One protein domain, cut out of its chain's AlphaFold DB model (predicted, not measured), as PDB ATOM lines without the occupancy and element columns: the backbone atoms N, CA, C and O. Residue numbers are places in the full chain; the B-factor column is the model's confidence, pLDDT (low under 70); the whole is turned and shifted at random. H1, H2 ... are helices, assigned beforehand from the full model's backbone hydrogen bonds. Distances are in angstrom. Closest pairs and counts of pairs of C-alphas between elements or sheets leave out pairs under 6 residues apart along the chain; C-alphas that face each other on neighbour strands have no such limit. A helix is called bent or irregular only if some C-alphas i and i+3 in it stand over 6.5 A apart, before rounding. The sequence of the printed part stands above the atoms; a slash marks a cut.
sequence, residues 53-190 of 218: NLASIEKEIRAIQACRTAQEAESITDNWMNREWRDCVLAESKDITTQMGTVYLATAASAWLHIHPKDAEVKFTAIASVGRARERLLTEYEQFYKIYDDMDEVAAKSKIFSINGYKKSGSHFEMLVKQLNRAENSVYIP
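AT A GLANCE: This is residues 53 to 190 of the 218 residues of an uncharacterized protein of Comamonas testosteroni (UniProt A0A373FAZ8). Three long helices, H3, H4a and H6, pack together lengthwise as a bundle, and a helical hairpin of H1 and H2 packs along one side of it, H1 on H3 and H2 on H4a. The long helix H4 bends and runs past the bundle as the arm H4b, with the small helix H5 at its tip, from where the chain folds back to H6. The printed part has 138 residues with six named helices, in the order H1, H2, H3, H4, H5, H6, and no named strand; its class is all helix. It is loose, with a radius of gyration of the C-alphas of 18.6 A, and spans 61 by 27 by 24 A, the arm H4b and H5 adding to its length.

IN THESE COORDINATES: H1, residues 54 to 72, begins with C-alpha 54 at (-41.810, -20.288, -2.360), measures 26.4 A and has a kink of 35 degrees near residue 64. H2 is residues 83 to 92, and H3, residues 99 to 115, measures 25.1 A. H4, residues 120 to 157, was assigned as one helix by its hydrogen bonds but is bent: C-alphas 143 and 146 are 6.9 A apart. Its arms are H4a, residues 120 to 143, 35.2 A, and H4b, residues 146 to 157, 16.4 A, beginning with C-alpha 146 at (-25.659, -8.000, -2.448). H5 is residues 159 to 163. H6, residues 172 to 188, measures 24.4 A and ends with C-alpha 188 at (-24.283, -31.505, 16.892).

HOW THE PARTS SIT: H1, H2, H3, H4a and H6 form an up and down bundle, each running against the one before it in the chain. H1 and H2 are a hairpin at a shallow tilt of 16 degrees, closest at the C-alphas of Cys 67 and Trp 85, 5.5 A. H1 touches H3 with residues 57 to 64 alone, closest at the C-alphas of Glu 60 and Gly 101, 5.5 A. H2 and H4a only just touch, with 3 pairs of C-alphas within 8 A, closest at Leu 90 and Val 122, 6.8 A. H3 and H4a are a hairpin at 19 degrees, a shallow tilt, closest at the C-alphas of Gln 99 and Ala 133, 5.3 A. H6 touches H3, the same way, closest at the C-alphas of Ser 110 and Val 187, 4.8 A. H6 touches H4a, opposite ways at a shallow tilt of 10 degrees, closest at the C-alphas of Ile 127 and Glu 184, 6.1 A. H4a and H4b stand at a steep tilt of 58 degrees. H4b and H5 touch only at the corner, and only just, with 3 pairs of C-alphas within 8 A. H4b and H6 are near each other; H1 and H6 are apart. Every O i to N i+4 pair is within hydrogen-bond range in H2, H4b, H5 and H6; the counts are 13 of 15 in H1, 12 of 13 in H3 and 18 of 20 in H4a.

THE WHOLE: The C-alphas farthest apart, those of Thr 77 and Lys 159, are 60.9 A apart. Residues 73 to 78 stand free, as do residues 159 to 164, of which 159 to 163 belong to H5. The printed part has no cut and no long link. Residues 70 to 78 have pLDDT under 70.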
ATOM      1  N   ASN A  53     -37.807 -20.362  -4.756       72.75
ATOM      2  CA  ASN A  53     -39.136 -19.858  -5.045       72.75
ATOM      3  C   ASN A  53     -40.029 -20.521  -3.998       72.75
ATOM      4  O   ASN A  53     -39.780 -21.667  -3.605       72.75
ATOM      5  N   LEU A  54     -41.009 -19.790  -3.476       79.62
ATOM      6  CA  LEU A  54     -41.810 -20.288  -2.360       79.62
ATOM      7  C   LEU A  54     -42.370 -21.692  -2.645       79.62
ATOM      8  O   LEU A  54     -42.444 -22.501  -1.730       79.62
ATOM      9  N   ALA A  55     -42.639 -22.032  -3.912       85.88
ATOM     10  CA  ALA A  55     -43.057 -23.372  -4.305       85.88
ATOM     11  C   ALA A  55     -41.957 -24.444  -4.143       85.88
ATOM     12  O   ALA A  55     -42.282 -25.560  -3.748       85.88
ATOM     13  N   SER A  56     -40.679 -24.145  -4.399       89.75
ATOM     14  CA  SER A  56     -39.553 -25.052  -4.122       89.75
ATOM     15  C   SER A  56     -39.375 -25.283  -2.622       89.75
ATOM     16  O   SER A  56     -39.285 -26.435  -2.201       89.75
ATOM     17  N   ILE A  57     -39.398 -24.218  -1.810       90.38
ATOM     18  CA  ILE A  57     -39.331 -24.339  -0.343       90.38
ATOM     19  C   ILE A  57     -40.515 -25.161   0.165       90.38
ATOM     20  O   ILE A  57     -40.341 -26.109   0.925       90.38
ATOM     21  N   GLU A  58     -41.731 -24.815  -0.264       91.81
ATOM     22  CA  GLU A  58     -42.942 -25.531   0.126       91.81
ATOM     23  C   GLU A  58     -42.884 -26.998  -0.285       91.81
ATOM     24  O   GLU A  58     -43.272 -27.856   0.503       91.81
ATOM     25  N   LYS A  59     -42.393 -27.302  -1.491       94.31
ATOM     26  CA  LYS A  59     -42.222 -28.679  -1.957       94.31
ATOM     27  C   LYS A  59     -41.270 -29.451  -1.044       94.31
ATOM     28  O   LYS A  59     -41.632 -30.538  -0.606       94.31
ATOM     29  N   GLU A  60     -40.097 -28.898  -0.736       94.62
ATOM     30  CA  GLU A  60     -39.098 -29.550   0.124       94.62
ATOM     31  C   GLU A  60     -39.607 -29.735   1.564       94.62
ATOM     32  O   GLU A  60     -39.461 -30.810   2.147       94.62
ATOM     33  N   ILE A  61     -40.283 -28.729   2.132       93.81
ATOM     34  CA  ILE A  61     -40.897 -28.837   3.465       93.81
ATOM     35  C   ILE A  61     -41.997 -29.905   3.469       93.81
ATOM     36  O   ILE A  61     -42.045 -30.732   4.382       93.81
ATOM     37  N   ARG A  62     -42.871 -29.918   2.454       93.50
ATOM     38  CA  ARG A  62     -43.945 -30.915   2.339       93.50
ATOM     39  C   ARG A  62     -43.401 -32.328   2.173       93.50
ATOM     40  O   ARG A  62     -43.996 -33.243   2.725       93.50
ATOM     41  N   ALA A  63     -42.288 -32.504   1.465       93.62
ATOM     42  CA  ALA A  63     -41.643 -33.803   1.310       93.62
ATOM     43  C   ALA A  63     -41.213 -34.388   2.667       93.62
ATOM     44  O   ALA A  63     -41.591 -35.504   3.014       93.62
ATOM     45  N   ILE A  64     -40.554 -33.587   3.514       93.06
ATOM     46  CA  ILE A  64     -40.206 -34.013   4.881       93.06
ATOM     47  C   ILE A  64     -41.462 -34.240   5.738       93.06
ATOM     48  O   ILE A  64     -41.522 -35.191   6.518       93.06
ATOM     49  N   GLN A  65     -42.480 -33.383   5.622       91.19
ATOM     50  CA  GLN A  65     -43.736 -33.556   6.363       91.19
ATOM     51  C   GLN A  65     -44.481 -34.832   5.959       91.19
ATOM     52  O   GLN A  65     -45.072 -35.483   6.822       91.19
ATOM     53  N   ALA A  66     -44.419 -35.219   4.684       90.94
ATOM     54  CA  ALA A  66     -45.040 -36.437   4.180       90.94
ATOM     55  C   ALA A  66     -44.469 -37.692   4.858       90.94
ATOM     56  O   ALA A  66     -45.231 -38.612   5.161       90.94
ATOM     57  N   CYS A  67     -43.173 -37.684   5.205       90.25
ATOM     58  CA  CYS A  67     -42.555 -38.755   5.993       90.25
ATOM     59  C   CYS A  67     -43.233 -38.956   7.353       90.25
ATOM     60  O   CYS A  67     -43.268 -40.072   7.858       90.25
ATOM     61  N   ARG A  68     -43.790 -37.897   7.956       84.06
ATOM     62  CA  ARG A  68     -44.545 -37.988   9.213       84.06
ATOM     63  C   ARG A  68     -45.979 -38.465   8.985       84.06
ATOM     64  O   ARG A  68     -46.440 -39.359   9.689       84.06
ATOM     65  N   THR A  69     -46.693 -37.887   8.022       73.31
ATOM     66  CA  THR A  69     -48.122 -38.192   7.813       73.31
ATOM     67  C   THR A  69     -48.366 -39.612   7.318       73.31
ATOM     68  O   THR A  69     -49.382 -40.204   7.670       73.31
ATOM     69  N   ALA A  70     -47.436 -40.179   6.537       64.00
ATOM     70  CA  ALA A  70     -47.505 -41.581   6.125       64.00
ATOM     71  C   ALA A  70     -47.528 -42.529   7.337       64.00
ATOM     72  O   ALA A  70     -48.198 -43.552   7.306       64.00
ATOM     73  N   GLN A  71     -46.873 -42.144   8.435       60.62
ATOM     74  CA  GLN A  71     -46.789 -42.960   9.645       60.62
ATOM     75  C   GLN A  71     -47.953 -42.770  10.608       60.62
ATOM     76  O   GLN A  71     -48.425 -43.739  11.195       60.62
ATOM     77  N   GLU A  72     -48.434 -41.537  10.778       61.66
ATOM     78  CA  GLU A  72     -49.616 -41.267  11.610       61.66
ATOM     79  C   GLU A  72     -50.865 -41.985  11.067       61.66
ATOM     80  O   GLU A  72     -51.745 -42.357  11.840       61.66
ATOM     81  N   ALA A  73     -50.927 -42.233   9.753       60.75
ATOM     82  CA  ALA A  73     -51.983 -43.033   9.136       60.75
ATOM     83  C   ALA A  73     -51.905 -44.534   9.487       60.75
ATOM     84  O   ALA A  73     -52.930 -45.215   9.456       60.75
ATOM     85  N   GLU A  74     -50.720 -45.048   9.833       57.06
ATOM     86  CA  GLU A  74     -50.469 -46.480  10.050       57.06
ATOM     87  C   GLU A  74     -50.281 -46.859  11.534       57.06
ATOM     88  O   GLU A  74     -50.519 -48.007  11.911       57.06
ATOM     89  N   SER A  75     -49.921 -45.912  12.409       50.75
ATOM     90  CA  SER A  75     -49.617 -46.161  13.825       50.75
ATOM     91  C   SER A  75     -50.377 -45.218  14.766       50.75
ATOM     92  O   SER A  75     -50.056 -44.039  14.872       50.75
ATOM     93  N   ILE A  76     -51.300 -45.773  15.566       56.38
ATOM     94  CA  ILE A  76     -51.955 -45.094  16.712       56.38
ATOM     95  C   ILE A  76     -50.988 -44.942  17.914       56.38
ATOM     96  O   ILE A  76     -51.330 -44.342  18.929       56.38
ATOM     97  N   THR A  77     -49.773 -45.493  17.842       54.72
ATOM     98  CA  THR A  77     -48.816 -45.449  18.961       54.72
ATOM     99  C   THR A  77     -48.003 -44.153  18.983       54.72
ATOM    100  O   THR A  77     -47.623 -43.642  17.932       54.72
ATOM    101  N   ASP A  78     -47.671 -43.667  20.186       62.34
ATOM    102  CA  ASP A  78     -46.918 -42.423  20.456       62.34
ATOM    103  C   ASP A  78     -45.495 -42.369  19.848       62.34
ATOM    104  O   ASP A  78     -44.781 -41.378  20.015       62.34
ATOM    105  N   ASN A  79     -45.051 -43.409  19.132       70.50
ATOM    106  CA  ASN A  79     -43.706 -43.516  18.572       70.50
ATOM    107  C   ASN A  79     -43.673 -43.315  17.047       70.50
ATOM    108  O   ASN A  79     -43.232 -44.186  16.297       70.50
ATOM    109  N   TRP A  80     -44.142 -42.153  16.590       74.31
ATOM    110  CA  TRP A  80     -44.134 -41.766  15.172       74.31
ATOM    111  C   TRP A  80     -42.725 -41.502  14.608       74.31
ATOM    112  O   TRP A  80     -42.542 -41.453  13.399       74.31
ATOM    113  N   MET A  81     -41.709 -41.328  15.461       82.75
ATOM    114  CA  MET A  81     -40.303 -41.261  15.045       82.75
ATOM    115  C   MET A  81     -39.687 -42.661  15.111       82.75
ATOM    116  O   MET A  81     -38.944 -42.985  16.035       82.75
ATOM    117  N   ASN A  82     -40.003 -43.503  14.125       88.00
ATOM    118  CA  ASN A  82     -39.457 -44.857  14.005       88.00
ATOM    119  C   ASN A  82     -38.482 -44.995  12.809       88.00
ATOM    120  O   ASN A  82     -38.124 -44.019  12.147       88.00
ATOM    121  N   ARG A  83     -38.005 -46.219  12.540       91.06
ATOM    122  CA  ARG A  83     -37.006 -46.478  11.488       91.06
ATOM    123  C   ARG A  83     -37.487 -46.105  10.081       91.06
ATOM    124  O   ARG A  83     -36.699 -45.585   9.305       91.06
ATOM    125  N   GLU A  84     -38.748 -46.342   9.759       90.44
ATOM    126  CA  GLU A  84     -39.303 -46.011   8.443       90.44
ATOM    127  C   GLU A  84     -39.370 -44.491   8.229       90.44
ATOM    128  O   GLU A  84     -38.986 -44.010   7.163       90.44
ATOM    129  N   TRP A  85     -39.756 -43.716   9.253       91.81
ATOM    130  CA  TRP A  85     -39.685 -42.250   9.203       91.81
ATOM    131  C   TRP A  85     -38.250 -41.782   8.930       91.81
ATOM    132  O   TRP A  85     -38.017 -40.929   8.072       91.81
ATOM    133  N   ARG A  86     -37.275 -42.382   9.621       94.75
ATOM    134  CA  ARG A  86     -35.848 -42.080   9.451       94.75
ATOM    135  C   ARG A  86     -35.383 -42.364   8.025       94.75
ATOM    136  O   ARG A  86     -34.729 -41.514   7.423       94.75
ATOM    137  N   ASP A  87     -35.723 -43.528   7.485       95.88
ATOM    138  CA  ASP A  87     -35.318 -43.924   6.136       95.88
ATOM    139  C   ASP A  87     -35.982 -43.036   5.066       95.88
ATOM    140  O   ASP A  87     -35.321 -42.655   4.098       95.88
ATOM    141  N   CYS A  88     -37.233 -42.607   5.282       94.81
ATOM    142  CA  CYS A  88     -37.898 -41.605   4.443       94.81
ATOM    143  C   CYS A  88     -37.153 -40.262   4.458       94.81
ATOM    144  O   CYS A  88     -36.797 -39.744   3.404       94.81
ATOM    145  N   VAL A  89     -36.828 -39.720   5.638       94.62
ATOM    146  CA  VAL A  89     -36.104 -38.439   5.752       94.62
ATOM    147  C   VAL A  89     -34.729 -38.505   5.086       94.62
ATOM    148  O   VAL A  89     -34.317 -37.555   4.419       94.62
ATOM    149  N   LEU A  90     -34.014 -39.624   5.225       97.12
ATOM    150  CA  LEU A  90     -32.739 -39.840   4.537       97.12
ATOM    151  C   LEU A  90     -32.903 -39.897   3.015       97.12
ATOM    152  O   LEU A  90     -32.047 -39.372   2.299       97.12
ATOM    153  N   ALA A  91     -33.982 -40.496   2.509       96.62
ATOM    154  CA  ALA A  91     -34.281 -40.501   1.082       96.62
ATOM    155  C   ALA A  91     -34.549 -39.080   0.563       96.62
ATOM    156  O   ALA A  91     -33.849 -38.634  -0.348       96.62
ATOM    157  N   GLU A  92     -35.462 -38.348   1.208       95.19
ATOM    158  CA  GLU A  92     -35.849 -36.982   0.821       95.19
ATOM    159  C   GLU A  92     -34.692 -35.980   0.935       95.19
ATOM    160  O   GLU A  92     -34.590 -35.038   0.154       95.19
ATOM    161  N   SER A  93     -33.753 -36.198   1.863       95.75
ATOM    162  CA  SER A  93     -32.599 -35.308   2.065       95.75
ATOM    163  C   SER A  93     -31.730 -35.082   0.818       95.75
ATOM    164  O   SER A  93     -30.982 -34.101   0.751       95.75
ATOM    165  N   LYS A  94     -31.800 -35.995  -0.159       94.62
ATOM    166  CA  LYS A  94     -31.052 -35.920  -1.420       94.62
ATOM    167  C   LYS A  94     -31.607 -34.849  -2.353       94.62
ATOM    168  O   LYS A  94     -30.831 -34.250  -3.093       94.62
ATOM    169  N   ASP A  95     -32.907 -34.592  -2.264       94.44
ATOM    170  CA  ASP A  95     -33.631 -33.662  -3.129       94.44
ATOM    171  C   ASP A  95     -33.801 -32.275  -2.492       94.44
ATOM    172  O   ASP A  95     -34.337 -31.362  -3.117       94.44
ATOM    173  N   ILE A  96     -33.311 -32.097  -1.262       95.06
ATOM    174  CA  ILE A  96     -33.329 -30.819  -0.550       95.06
ATOM    175  C   ILE A  96     -32.148 -29.964  -0.987       95.06
ATOM    176  O   ILE A  96     -30.977 -30.294  -0.763       95.06
ATOM    177  N   THR A  97     -32.479 -28.833  -1.594       92.81
ATOM    178  CA  THR A  97     -31.527 -27.923  -2.225       92.81
ATOM    179  C   THR A  97     -31.646 -26.488  -1.725       92.81
ATOM    180  O   THR A  97     -30.682 -25.734  -1.876       92.81
ATOM    181  N   THR A  98     -32.789 -26.100  -1.152       93.19
ATOM    182  CA  THR A  98     -33.042 -24.740  -0.647       93.19
ATOM    183  C   THR A  98     -32.401 -24.544   0.731       93.19
ATOM    184  O   THR A  98     -32.241 -25.503   1.504       93.19
ATOM    185  N   GLN A  99     -32.039 -23.307   1.095       94.12
ATOM    186  CA  GLN A  99     -31.493 -23.047   2.435       94.12
ATOM    187  C   GLN A  99     -32.555 -23.306   3.509       94.12
ATOM    188  O   GLN A  99     -32.256 -23.888   4.553       94.12
ATOM    189  N   MET A 100     -33.810 -22.941   3.237       93.06
ATOM    190  CA  MET A 100     -34.917 -23.152   4.173       93.06
ATOM    191  C   MET A 100     -35.291 -24.630   4.329       93.06
ATOM    192  O   MET A 100     -35.491 -25.090   5.456       93.06
ATOM    193  N   GLY A 101     -35.333 -25.396   3.237       95.25
ATOM    194  CA  GLY A 101     -35.540 -26.844   3.283       95.25
ATOM    195  C   GLY A 101     -34.433 -27.546   4.066       95.25
ATOM    196  O   GLY A 101     -34.710 -28.423   4.884       95.25
ATOM    197  N   THR A 102     -33.187 -27.084   3.926       97.00
ATOM    198  CA  THR A 102     -32.043 -27.580   4.706       97.00
ATOM    199  C   THR A 102     -32.190 -27.299   6.205       97.00
ATOM    200  O   THR A 102     -31.933 -28.178   7.030       97.00
ATOM    201  N   VAL A 103     -32.642 -26.100   6.590       96.44
ATOM    202  CA  VAL A 103     -32.943 -25.775   7.997       96.44
ATOM    203  C   VAL A 103     -34.038 -26.695   8.545       96.44
ATOM    204  O   VAL A 103     -33.929 -27.185   9.674       96.44
ATOM    205  N   TYR A 104     -35.073 -26.971   7.749       95.75
ATOM    206  CA  TYR A 104     -36.153 -27.875   8.140       95.75
ATOM    207  C   TYR A 104     -35.661 -29.323   8.299       95.75
ATOM    208  O   TYR A 104     -35.929 -29.949   9.326       95.75
ATOM    209  N   LEU A 105     -34.853 -29.819   7.354       96.81
ATOM    210  CA  LEU A 105     -34.199 -31.128   7.432       96.81
ATOM    211  C   LEU A 105     -33.350 -31.262   8.698       96.81
ATOM    212  O   LEU A 105     -33.471 -32.243   9.424       96.81
ATOM    213  N   ALA A 106     -32.501 -30.275   8.983       97.31
ATOM    214  CA  ALA A 106     -31.641 -30.286  10.159       97.31
ATOM    215  C   ALA A 106     -32.445 -30.264  11.468       97.31
ATOM    216  O   ALA A 106     -32.053 -30.900  12.445       97.31
ATOM    217  N   THR A 107     -33.595 -29.584  11.478       94.88
ATOM    218  CA  THR A 107     -34.524 -29.591  12.616       94.88
ATOM    219  C   THR A 107     -35.134 -30.982  12.814       94.88
ATOM    220  O   THR A 107     -35.116 -31.506  13.928       94.88
ATOM    221  N   ALA A 108     -35.608 -31.622  11.739       94.25
ATOM    222  CA  ALA A 108     -36.118 -32.993  11.784       94.25
ATOM    223  C   ALA A 108     -35.036 -33.986  12.248       94.25
ATOM    224  O   ALA A 108     -35.257 -34.776  13.166       94.25
ATOM    225  N   ALA A 109     -33.830 -33.887  11.687       96.00
ATOM    226  CA  ALA A 109     -32.681 -34.693  12.084       96.00
ATOM    227  C   ALA A 109     -32.295 -34.468  13.553       96.00
ATOM    228  O   ALA A 109     -32.002 -35.427  14.262       96.00
ATOM    229  N   SER A 110     -32.333 -33.226  14.044       95.81
ATOM    230  CA  SER A 110     -32.088 -32.907  15.456       95.81
ATOM    231  C   SER A 110     -33.096 -33.596  16.378       95.81
ATOM    232  O   SER A 110     -32.698 -34.134  17.410       95.81
ATOM    233  N   ALA A 111     -34.383 -33.605  16.016       91.94
ATOM    234  CA  ALA A 111     -35.419 -34.287  16.794       91.94
ATOM    235  C   ALA A 111     -35.165 -35.804  16.867       91.94
ATOM    236  O   ALA A 111     -35.206 -36.387  17.949       91.94
ATOM    237  N   TRP A 112     -34.793 -36.425  15.744       94.25
ATOM    238  CA  TRP A 112     -34.392 -37.834  15.708       94.25
ATOM    239  C   TRP A 112     -33.165 -38.123  16.570       94.25
ATOM    240  O   TRP A 112     -33.169 -39.037  17.392       94.25
ATOM    241  N   LEU A 113     -32.108 -37.325  16.410       95.69
ATOM    242  CA  LEU A 113     -30.834 -37.501  17.109       95.69
ATOM    243  C   LEU A 113     -30.945 -37.249  18.612       95.69
ATOM    244  O   LEU A 113     -30.108 -37.738  19.368       95.69
ATOM    245  N   HIS A 114     -31.969 -36.528  19.069       92.44
ATOM    246  CA  HIS A 114     -32.266 -36.442  20.493       92.44
ATOM    247  C   HIS A 114     -32.604 -37.821  21.087       92.44
ATOM    248  O   HIS A 114     -32.108 -38.175  22.156       92.44
ATOM    249  N   ILE A 115     -33.406 -38.613  20.370       92.44
ATOM    250  CA  ILE A 115     -33.848 -39.953  20.786       92.44
ATOM    251  C   ILE A 115     -32.786 -41.007  20.431       92.44
ATOM    252  O   ILE A 115     -32.536 -41.945  21.191       92.44
ATOM    253  N   HIS A 116     -32.109 -40.825  19.295       94.38
ATOM    254  CA  HIS A 116     -31.135 -41.753  18.721       94.38
ATOM    255  C   HIS A 116     -29.753 -41.096  18.534       94.38
ATOM    256  O   HIS A 116     -29.255 -40.991  17.412       94.38
ATOM    257  N   PRO A 117     -29.054 -40.701  19.618       94.81
ATOM    258  CA  PRO A 117     -27.839 -39.877  19.536       94.81
ATOM    259  C   PRO A 117     -26.640 -40.552  18.854       94.81
ATOM    260  O   PRO A 117     -25.645 -39.894  18.554       94.81
ATOM    261  N   LYS A 118     -26.706 -41.869  18.627       95.88
ATOM    262  CA  LYS A 118     -25.650 -42.657  17.975       95.88
ATOM    263  C   LYS A 118     -25.878 -42.859  16.472       95.88
ATOM    264  O   LYS A 118     -25.064 -43.529  15.840       95.88
ATOM    265  N   ASP A 119     -26.955 -42.320  15.898       97.81
ATOM    266  CA  ASP A 119     -27.244 -42.457  14.468       97.81
ATOM    267  C   ASP A 119     -26.332 -41.552  13.625       97.81
ATOM    268  O   ASP A 119     -26.627 -40.391  13.332       97.81
ATOM    269  N   ALA A 120     -25.166 -42.089  13.270       97.75
ATOM    270  CA  ALA A 120     -24.144 -41.354  12.538       97.75
ATOM    271  C   ALA A 120     -24.583 -40.963  11.119       97.75
ATOM    272  O   ALA A 120     -24.144 -39.930  10.620       97.75
ATOM    273  N   GLU A 121     -25.446 -41.754  10.479       98.19
ATOM    274  CA  GLU A 121     -25.879 -41.516   9.100       98.19
ATOM    275  C   GLU A 121     -26.817 -40.310   9.010       98.19
ATOM    276  O   GLU A 121     -26.596 -39.426   8.179       98.19
ATOM    277  N   VAL A 122     -27.804 -40.211   9.909       97.56
ATOM    278  CA  VAL A 122     -28.685 -39.031   9.991       97.56
ATOM    279  C   VAL A 122     -27.878 -37.778  10.314       97.56
ATOM    280  O   VAL A 122     -28.039 -36.748   9.655       97.56
ATOM    281  N   LYS A 123     -26.948 -37.877  11.273       98.06
ATOM    282  CA  LYS A 123     -26.056 -36.768  11.622       98.06
ATOM    283  C   LYS A 123     -25.227 -36.312  10.423       98.06
ATOM    284  O   LYS A 123     -25.231 -35.130  10.095       98.06
ATOM    285  N   PHE A 124     -24.531 -37.235   9.762       98.25
ATOM    286  CA  PHE A 124     -23.688 -36.924   8.610       98.25
ATOM    287  C   PHE A 124     -24.495 -36.292   7.473       98.25
ATOM    288  O   PHE A 124     -24.087 -35.272   6.924       98.25
ATOM    289  N   THR A 125     -25.664 -36.854   7.166       98.06
ATOM    290  CA  THR A 125     -26.533 -36.383   6.082       98.06
ATOM    291  C   THR A 125     -27.019 -34.954   6.317       98.06
ATOM    292  O   THR A 125     -26.917 -34.114   5.420       98.06
ATOM    293  N   ALA A 126     -27.480 -34.646   7.533       97.56
ATOM    294  CA  ALA A 126     -27.936 -33.305   7.882       97.56
ATOM    295  C   ALA A 126     -26.792 -32.276   7.839       97.56
ATOM    296  O   ALA A 126     -26.949 -31.211   7.245       97.56
ATOM    297  N   ILE A 127     -25.616 -32.606   8.388       98.19
ATOM    298  CA  ILE A 127     -24.437 -31.723   8.331       98.19
ATOM    299  C   ILE A 127     -23.977 -31.500   6.886       98.19
ATOM    300  O   ILE A 127     -23.702 -30.365   6.494       98.19
ATOM    301  N   ALA A 128     -23.939 -32.552   6.066       97.81
ATOM    302  CA  ALA A 128     -23.574 -32.439   4.657       97.81
ATOM    303  C   ALA A 128     -24.561 -31.549   3.882       97.81
ATOM    304  O   ALA A 128     -24.139 -30.757   3.041       97.81
ATOM    305  N   SER A 129     -25.862 -31.642   4.175       97.50
ATOM    306  CA  SER A 129     -26.880 -30.757   3.599       97.50
ATOM    307  C   SER A 129     -26.658 -29.294   4.001       97.50
ATOM    308  O   SER A 129     -26.644 -28.431   3.124       97.50
ATOM    309  N   VAL A 130     -26.354 -29.010   5.277       97.69
ATOM    310  CA  VAL A 130     -25.991 -27.650   5.727       97.69
ATOM    311  C   VAL A 130     -24.743 -27.128   5.009       97.69
ATOM    312  O   VAL A 130     -24.721 -25.967   4.595       97.69
ATOM    313  N   GLY A 131     -23.728 -27.972   4.807       96.94
ATOM    314  CA  GLY A 131     -22.538 -27.629   4.024       96.94
ATOM    315  C   GLY A 131     -22.883 -27.184   2.599       96.94
ATOM    316  O   GLY A 131     -22.509 -26.082   2.198       96.94
ATOM    317  N   ARG A 132     -23.682 -27.979   1.874       95.69
ATOM    318  CA  ARG A 132     -24.148 -27.633   0.517       95.69
ATOM    319  C   ARG A 132     -24.949 -26.328   0.494       95.69
ATOM    320  O   ARG A 132     -24.737 -25.489  -0.379       95.69
ATOM    321  N   ALA A 133     -25.839 -26.126   1.466       95.12
ATOM    322  CA  ALA A 133     -26.641 -24.908   1.564       95.12
ATOM    323  C   ALA A 133     -25.781 -23.653   1.790       95.12
ATOM    324  O   ALA A 133     -26.096 -22.594   1.245       95.12
ATOM    325  N   ARG A 134     -24.677 -23.757   2.544       95.38
ATOM    326  CA  ARG A 134     -23.716 -22.653   2.725       95.38
ATOM    327  C   ARG A 134     -22.985 -22.304   1.434       95.38
ATOM    328  O   ARG A 134     -22.906 -21.129   1.091       95.38
ATOM    329  N   GLU A 135     -22.475 -23.300   0.717       93.56
ATOM    330  CA  GLU A 135     -21.800 -23.084  -0.572       93.56
ATOM    331  C   GLU A 135     -22.738 -22.415  -1.584       93.56
ATOM    332  O   GLU A 135     -22.366 -21.452  -2.263       93.56
ATOM    333  N   ARG A 136     -23.994 -22.868  -1.622       90.50
ATOM    334  CA  ARG A 136     -25.040 -22.255  -2.437       90.50
ATOM    335  C   ARG A 136     -25.327 -20.817  -2.012       90.50
ATOM    336  O   ARG A 136     -25.337 -19.934  -2.862       90.50
ATOM    337  N   LEU A 137     -25.490 -20.566  -0.712       90.88
ATOM    338  CA  LEU A 137     -25.744 -19.226  -0.176       90.88
ATOM    339  C   LEU A 137     -24.627 -18.234  -0.541       90.88
ATOM    340  O   LEU A 137     -24.916 -17.090  -0.877       90.88
ATOM    341  N   LEU A 138     -23.362 -18.666  -0.525       90.81
ATOM    342  CA  LEU A 138     -22.232 -17.842  -0.969       90.81
ATOM    343  C   LEU A 138     -22.290 -17.537  -2.470       90.81
ATOM    344  O   LEU A 138     -22.021 -16.412  -2.882       90.81
ATOM    345  N   THR A 139     -22.674 -18.521  -3.283       87.56
ATOM    346  CA  THR A 139     -22.833 -18.333  -4.733       87.56
ATOM    347  C   THR A 139     -23.977 -17.362  -5.048       87.56
ATOM    348  O   THR A 139     -23.850 -16.502  -5.919       87.56
ATOM    349  N   GLU A 140     -25.080 -17.457  -4.304       85.62
ATOM    350  CA  GLU A 140     -26.247 -16.581  -4.441       85.62
ATOM    351  C   GLU A 140     -26.021 -15.179  -3.860       85.62
ATOM    352  O   GLU A 140     -26.684 -14.231  -4.282       85.62
ATOM    353  N   TYR A 141     -25.080 -15.017  -2.923       85.44
ATOM    354  CA  TYR A 141     -24.775 -13.724  -2.311       85.44
ATOM    355  C   TYR A 141     -24.400 -12.666  -3.344       85.44
ATOM    356  O   TYR A 141     -25.040 -11.614  -3.412       85.44
ATOM    357  N   GLU A 142     -23.413 -12.967  -4.187       78.25
ATOM    358  CA  GLU A 142     -22.938 -12.027  -5.206       78.25
ATOM    359  C   GLU A 142     -23.997 -11.744  -6.277       78.25
ATOM    360  O   GLU A 142     -24.020 -10.658  -6.854       78.25
ATOM    361  N   GLN A 143     -24.882 -12.708  -6.543       76.75
ATOM    362  CA  GLN A 143     -25.892 -12.590  -7.592       76.75
ATOM    363  C   GLN A 143     -27.140 -11.830  -7.131       76.75
ATOM    364  O   GLN A 143     -27.728 -11.095  -7.924       76.75
ATOM    365  N   PHE A 144     -27.544 -11.992  -5.867       78.06
ATOM    366  CA  PHE A 144     -28.847 -11.529  -5.385       78.06
ATOM    367  C   PHE A 144     -28.753 -10.735  -4.088       78.06
ATOM    368  O   PHE A 144     -29.163  -9.574  -4.055       78.06
ATOM    369  N   TYR A 145     -28.213 -11.325  -3.020       81.25
ATOM    370  CA  TYR A 145     -28.277 -10.708  -1.690       81.25
ATOM    371  C   TYR A 145     -27.513  -9.386  -1.610       81.25
ATOM    372  O   TYR A 145     -27.996  -8.449  -0.985       81.25
ATOM    373  N   LYS A 146     -26.397  -9.260  -2.331       84.75
ATOM    374  CA  LYS A 146     -25.659  -8.000  -2.448       84.75
ATOM    375  C   LYS A 146     -26.502  -6.872  -3.046       84.75
ATOM    376  O   LYS A 146     -26.429  -5.745  -2.580       84.75
ATOM    377  N   ILE A 147     -27.339  -7.172  -4.042       81.94
ATOM    378  CA  ILE A 147     -28.216  -6.172  -4.670       81.94
ATOM    379  C   ILE A 147     -29.275  -5.690  -3.668       81.94
ATOM    380  O   ILE A 147     -29.563  -4.494  -3.608       81.94
ATOM    381  N   TYR A 148     -29.833  -6.603  -2.866       82.00
ATOM    382  CA  TYR A 148     -30.772  -6.248  -1.801       82.00
ATOM    383  C   TYR A 148     -30.104  -5.432  -0.690       82.00
ATOM    384  O   TYR A 148     -30.668  -4.425  -0.269       82.00
ATOM    385  N   ASP A 149     -28.900  -5.817  -0.261       85.31
ATOM    386  CA  ASP A 149     -28.142  -5.097   0.766       85.31
ATOM    387  C   ASP A 149     -27.748  -3.683   0.288       85.31
ATOM    388  O   ASP A 149     -27.897  -2.717   1.043       85.31
ATOM    389  N   ASP A 150     -27.334  -3.539  -0.976       85.88
ATOM    390  CA  ASP A 150     -27.049  -2.247  -1.612       85.88
ATOM    391  C   ASP A 150     -28.309  -1.369  -1.675       85.88
ATOM    392  O   ASP A 150     -28.254  -0.172  -1.380       85.88
ATOM    393  N   MET A 151     -29.465  -1.942  -2.040       82.75
ATOM    394  CA  MET A 151     -30.732  -1.206  -2.037       82.75
ATOM    395  C   MET A 151     -31.097  -0.757  -0.624       82.75
ATOM    396  O   MET A 151     -31.468   0.402  -0.442       82.75
ATOM    397  N   ASP A 152     -30.996  -1.642   0.365       85.56
ATOM    398  CA  ASP A 152     -31.332  -1.325   1.751       85.56
ATOM    399  C   ASP A 152     -30.414  -0.217   2.298       85.56
ATOM    400  O   ASP A 152     -30.858   0.702   2.985       85.56
ATOM    401  N   GLU A 153     -29.132  -0.225   1.915       88.00
ATOM    402  CA  GLU A 153     -28.200   0.859   2.224       88.00
ATOM    403  C   GLU A 153     -28.576   2.181   1.539       88.00
ATOM    404  O   GLU A 153     -28.546   3.237   2.180       88.00
ATOM    405  N   VAL A 154     -28.949   2.148   0.259       86.69
ATOM    406  CA  VAL A 154     -29.388   3.341  -0.478       86.69
ATOM    407  C   VAL A 154     -30.689   3.902   0.108       86.69
ATOM    408  O   VAL A 154     -30.786   5.109   0.336       86.69
ATOM    409  N   ALA A 155     -31.662   3.045   0.417       84.00
ATOM    410  CA  ALA A 155     -32.923   3.429   1.042       84.00
ATOM    411  C   ALA A 155     -32.702   4.006   2.447       84.00
ATOM    412  O   ALA A 155     -33.271   5.043   2.781       84.00
ATOM    413  N   ALA A 156     -31.810   3.411   3.245       85.81
ATOM    414  CA  ALA A 156     -31.454   3.925   4.567       85.81
ATOM    415  C   ALA A 156     -30.763   5.301   4.519       85.81
ATOM    416  O   ALA A 156     -30.886   6.077   5.467       85.81
ATOM    417  N   LYS A 157     -30.045   5.619   3.432       87.56
ATOM    418  CA  LYS A 157     -29.411   6.932   3.221       87.56
ATOM    419  C   LYS A 157     -30.364   7.986   2.644       87.56
ATOM    420  O   LYS A 157     -30.077   9.173   2.784       87.56
ATOM    421  N   SER A 158     -31.469   7.584   2.012       85.38
ATOM    422  CA  SER A 158     -32.441   8.524   1.445       85.38
ATOM    423  C   SER A 158     -33.186   9.278   2.542       85.38
ATOM    424  O   SER A 158     -33.756   8.704   3.478       85.38
ATOM    425  N   LYS A 159     -33.250  10.601   2.380       85.62
ATOM    426  CA  LYS A 159     -33.961  11.455   3.330       85.62
ATOM    427  C   LYS A 159     -35.467  11.208   3.273       85.62
ATOM    428  O   LYS A 159     -36.107  11.174   4.323       85.62
ATOM    429  N   ILE A 160     -36.022  10.974   2.082       84.19
ATOM    430  CA  ILE A 160     -37.451  10.682   1.894       84.19
ATOM    431  C   ILE A 160     -37.850   9.396   2.629       84.19
ATOM    432  O   ILE A 160     -38.829   9.396   3.377       84.19
ATOM    433  N   PHE A 161     -37.075   8.319   2.483       82.19
ATOM    434  CA  PHE A 161     -37.353   7.057   3.175       82.19
ATOM    435  C   PHE A 161     -37.180   7.182   4.693       82.19
ATOM    436  O   PHE A 161     -38.028   6.698   5.445       82.19
ATOM    437  N   SER A 162     -36.151   7.901   5.154       83.25
ATOM    438  CA  SER A 162     -35.937   8.132   6.590       83.25
ATOM    439  C   SER A 162     -37.102   8.883   7.257       83.25
ATOM    440  O   SER A 162     -37.525   8.510   8.351       83.25
ATOM    441  N   ILE A 163     -37.683   9.888   6.584       86.62
ATOM    442  CA  ILE A 163     -38.838  10.653   7.087       86.62
ATOM    443  C   ILE A 163     -40.079   9.760   7.199       86.62
ATOM    444  O   ILE A 163     -40.866   9.914   8.130       86.62
ATOM    445  N   ASN A 164     -40.216   8.780   6.306       85.12
ATOM    446  CA  ASN A 164     -41.300   7.799   6.333       85.12
ATOM    447  C   ASN A 164     -41.050   6.638   7.313       85.12
ATOM    448  O   ASN A 164     -41.785   5.653   7.306       85.12
ATOM    449  N   GLY A 165     -40.024   6.739   8.163       84.19
ATOM    450  CA  GLY A 165     -39.731   5.745   9.191       84.19
ATOM    451  C   GLY A 165     -39.088   4.466   8.660       84.19
ATOM    452  O   GLY A 165     -39.103   3.455   9.367       84.19
ATOM    453  N   TYR A 166     -38.518   4.494   7.450       84.19
ATOM    454  CA  TYR A 166     -37.744   3.370   6.935       84.19
ATOM    455  C   TYR A 166     -36.594   3.044   7.892       84.19
ATOM    456  O   TYR A 166     -35.839   3.923   8.312       84.19
ATOM    457  N   LYS A 167     -36.458   1.763   8.232       81.50
ATOM    458  CA  LYS A 167     -35.351   1.239   9.027       81.50
ATOM    459  C   LYS A 167     -34.679   0.152   8.217       81.50
ATOM    460  O   LYS A 167     -35.374  -0.724   7.710       81.50
ATOM    461  N   LYS A 168     -33.348   0.211   8.159       80.62
ATOM    462  CA  LYS A 168     -32.538  -0.818   7.516       80.62
ATOM    463  C   LYS A 168     -32.940  -2.186   8.069       80.62
ATOM    464  O   LYS A 168     -32.914  -2.388   9.289       80.62
ATOM    465  N   SER A 169     -33.354  -3.084   7.187       74.81
ATOM    466  CA  SER A 169     -33.583  -4.475   7.548       74.81
ATOM    467  C   SER A 169     -32.229  -5.162   7.768       74.81
ATOM    468  O   SER A 169     -31.196  -4.733   7.261       74.81
ATOM    469  N   GLY A 170     -32.161  -6.189   8.614       78.75
ATOM    470  CA  GLY A 170     -30.929  -6.984   8.681       78.75
ATOM    471  C   GLY A 170     -30.637  -7.617   7.313       78.75
ATOM    472  O   GLY A 170     -31.574  -7.897   6.567       78.75
ATOM    473  N   SER A 171     -29.365  -7.877   6.997       85.69
ATOM    474  CA  SER A 171     -29.013  -8.586   5.759       85.69
ATOM    475  C   SER A 171     -29.678  -9.968   5.740       85.69
ATOM    476  O   SER A 171     -29.566 -10.745   6.697       85.69
ATOM    477  N   HIS A 172     -30.383 -10.278   4.651       82.25
ATOM    478  CA  HIS A 172     -31.037 -11.580   4.469       82.25
ATOM    479  C   HIS A 172     -30.007 -12.715   4.446       82.25
ATOM    480  O   HIS A 172     -30.260 -13.791   4.988       82.25
ATOM    481  N   PHE A 173     -28.821 -12.446   3.896       88.81
ATOM    482  CA  PHE A 173     -27.687 -13.361   3.937       88.81
ATOM    483  C   PHE A 173     -27.284 -13.679   5.382       88.81
ATOM    484  O   PHE A 173     -27.255 -14.845   5.764       88.81
ATOM    485  N   GLU A 174     -27.070 -12.658   6.217       90.19
ATOM    486  CA  GLU A 174     -26.714 -12.838   7.635       90.19
ATOM    487  C   GLU A 174     -27.791 -13.607   8.411       90.19
ATOM    488  O   GLU A 174     -27.493 -14.460   9.253       90.19
ATOM    489  N   MET A 175     -29.065 -13.344   8.108       90.19
ATOM    490  CA  MET A 175     -30.175 -14.099   8.678       90.19
ATOM    491  C   MET A 175     -30.076 -15.591   8.325       90.19
ATOM    492  O   MET A 175     -30.179 -16.427   9.226       90.19
ATOM    493  N   LEU A 176     -29.866 -15.931   7.051       91.56
ATOM    494  CA  LEU A 176     -29.750 -17.320   6.599       91.56
ATOM    495  C   LEU A 176     -28.490 -17.999   7.140       91.56
ATOM    496  O   LEU A 176     -28.578 -19.125   7.627       91.56
ATOM    497  N   VAL A 177     -27.346 -17.307   7.172       94.38
ATOM    498  CA  VAL A 177     -26.118 -17.798   7.823       94.38
ATOM    499  C   VAL A 177     -26.400 -18.159   9.279       94.38
ATOM    500  O   VAL A 177     -26.061 -19.254   9.732       94.38
ATOM    501  N   LYS A 178     -27.079 -17.280  10.022       95.25
ATOM    502  CA  LYS A 178     -27.443 -17.540  11.419       95.25
ATOM    503  C   LYS A 178     -28.377 -18.743  11.561       95.25
ATOM    504  O   LYS A 178     -28.205 -19.525  12.498       95.25
ATOM    505  N   GLN A 179     -29.352 -18.896  10.667       94.81
ATOM    506  CA  GLN A 179     -30.257 -20.048  10.676       94.81
ATOM    507  C   GLN A 179     -29.515 -21.354  10.376       94.81
ATOM    508  O   GLN A 179     -29.680 -22.315  11.123       94.81
ATOM    509  N   LEU A 180     -28.636 -21.372   9.372       96.19
ATOM    510  CA  LEU A 180     -27.807 -22.531   9.033       96.19
ATOM    511  C   LEU A 180     -26.833 -22.890  10.164       96.19
ATOM    512  O   LEU A 180     -26.685 -24.062  10.494       96.19
ATOM    513  N   ASN A 181     -26.229 -21.900  10.829       96.50
ATOM    514  CA  ASN A 181     -25.388 -22.133  12.008       96.50
ATOM    515  C   ASN A 181     -26.186 -22.755  13.158       96.50
ATOM    516  O   ASN A 181     -25.708 -23.662  13.838       96.50
ATOM    517  N   ARG A 182     -27.413 -22.276  13.390       95.44
ATOM    518  CA  ARG A 182     -28.293 -22.854  14.409       95.44
ATOM    519  C   ARG A 182     -28.699 -24.285  14.052       95.44
ATOM    520  O   ARG A 182     -28.675 -25.130  14.939       95.44
ATOM    521  N   ALA A 183     -29.027 -24.538  12.789       96.12
ATOM    522  CA  ALA A 183     -29.381 -25.850  12.255       96.12
ATOM    523  C   ALA A 183     -28.225 -26.863  12.371       96.12
ATOM    524  O   ALA A 183     -28.414 -27.992  12.816       96.12
ATOM    525  N   GLU A 184     -27.000 -26.456  12.040       97.25
ATOM    526  CA  GLU A 184     -25.809 -27.283  12.258       97.25
ATOM    527  C   GLU A 184     -25.609 -27.589  13.748       97.25
ATOM    528  O   GLU A 184     -25.433 -28.745  14.139       97.25
ATOM    529  N   ASN A 185     -25.685 -26.564  14.600       96.56
ATOM    530  CA  ASN A 185     -25.515 -26.738  16.039       96.56
ATOM    531  C   ASN A 185     -26.584 -27.659  16.638       96.56
ATOM    532  O   ASN A 185     -26.249 -28.486  17.482       96.56
ATOM    533  N   SER A 186     -27.839 -27.581  16.184       95.81
ATOM    534  CA  SER A 186     -28.894 -28.481  16.662       95.81
ATOM    535  C   SER A 186     -28.616 -29.941  16.329       95.81
ATOM    536  O   SER A 186     -28.891 -30.822  17.133       95.81
ATOM    537  N   VAL A 187     -27.974 -30.208  15.193       96.94
ATOM    538  CA  VAL A 187     -27.546 -31.563  14.825       96.94
ATOM    539  C   VAL A 187     -26.351 -32.037  15.670       96.94
ATOM    540  O   VAL A 187     -26.261 -33.218  16.010       96.94
ATOM    541  N   TYR A 188     -25.429 -31.143  16.046       96.75
ATOM    542  CA  TYR A 188     -24.283 -31.505  16.892       96.75
ATOM    543  C   TYR A 188     -24.647 -31.745  18.359       96.75
ATOM    544  O   TYR A 188     -24.095 -32.664  18.969       96.75
ATOM    545  N   ILE A 189     -25.534 -30.922  18.920       94.81
ATOM    546  CA  ILE A 189     -25.889 -30.908  20.347       94.81
ATOM    547  C   ILE A 189     -27.417 -30.864  20.556       94.81
ATOM    548  O   ILE A 189     -27.929 -29.939  21.197       94.81
ATOM    549  N   PRO A 190     -28.165 -31.878  20.076       90.56
ATOM    550  CA  PRO A 190     -29.632 -31.846  20.033       90.56
ATOM    551  C   PRO A 190     -30.282 -31.682  21.412       90.56
ATOM    552  O   PRO A 190     -31.292 -30.994  21.551       90.56
TER     553      PRO A 190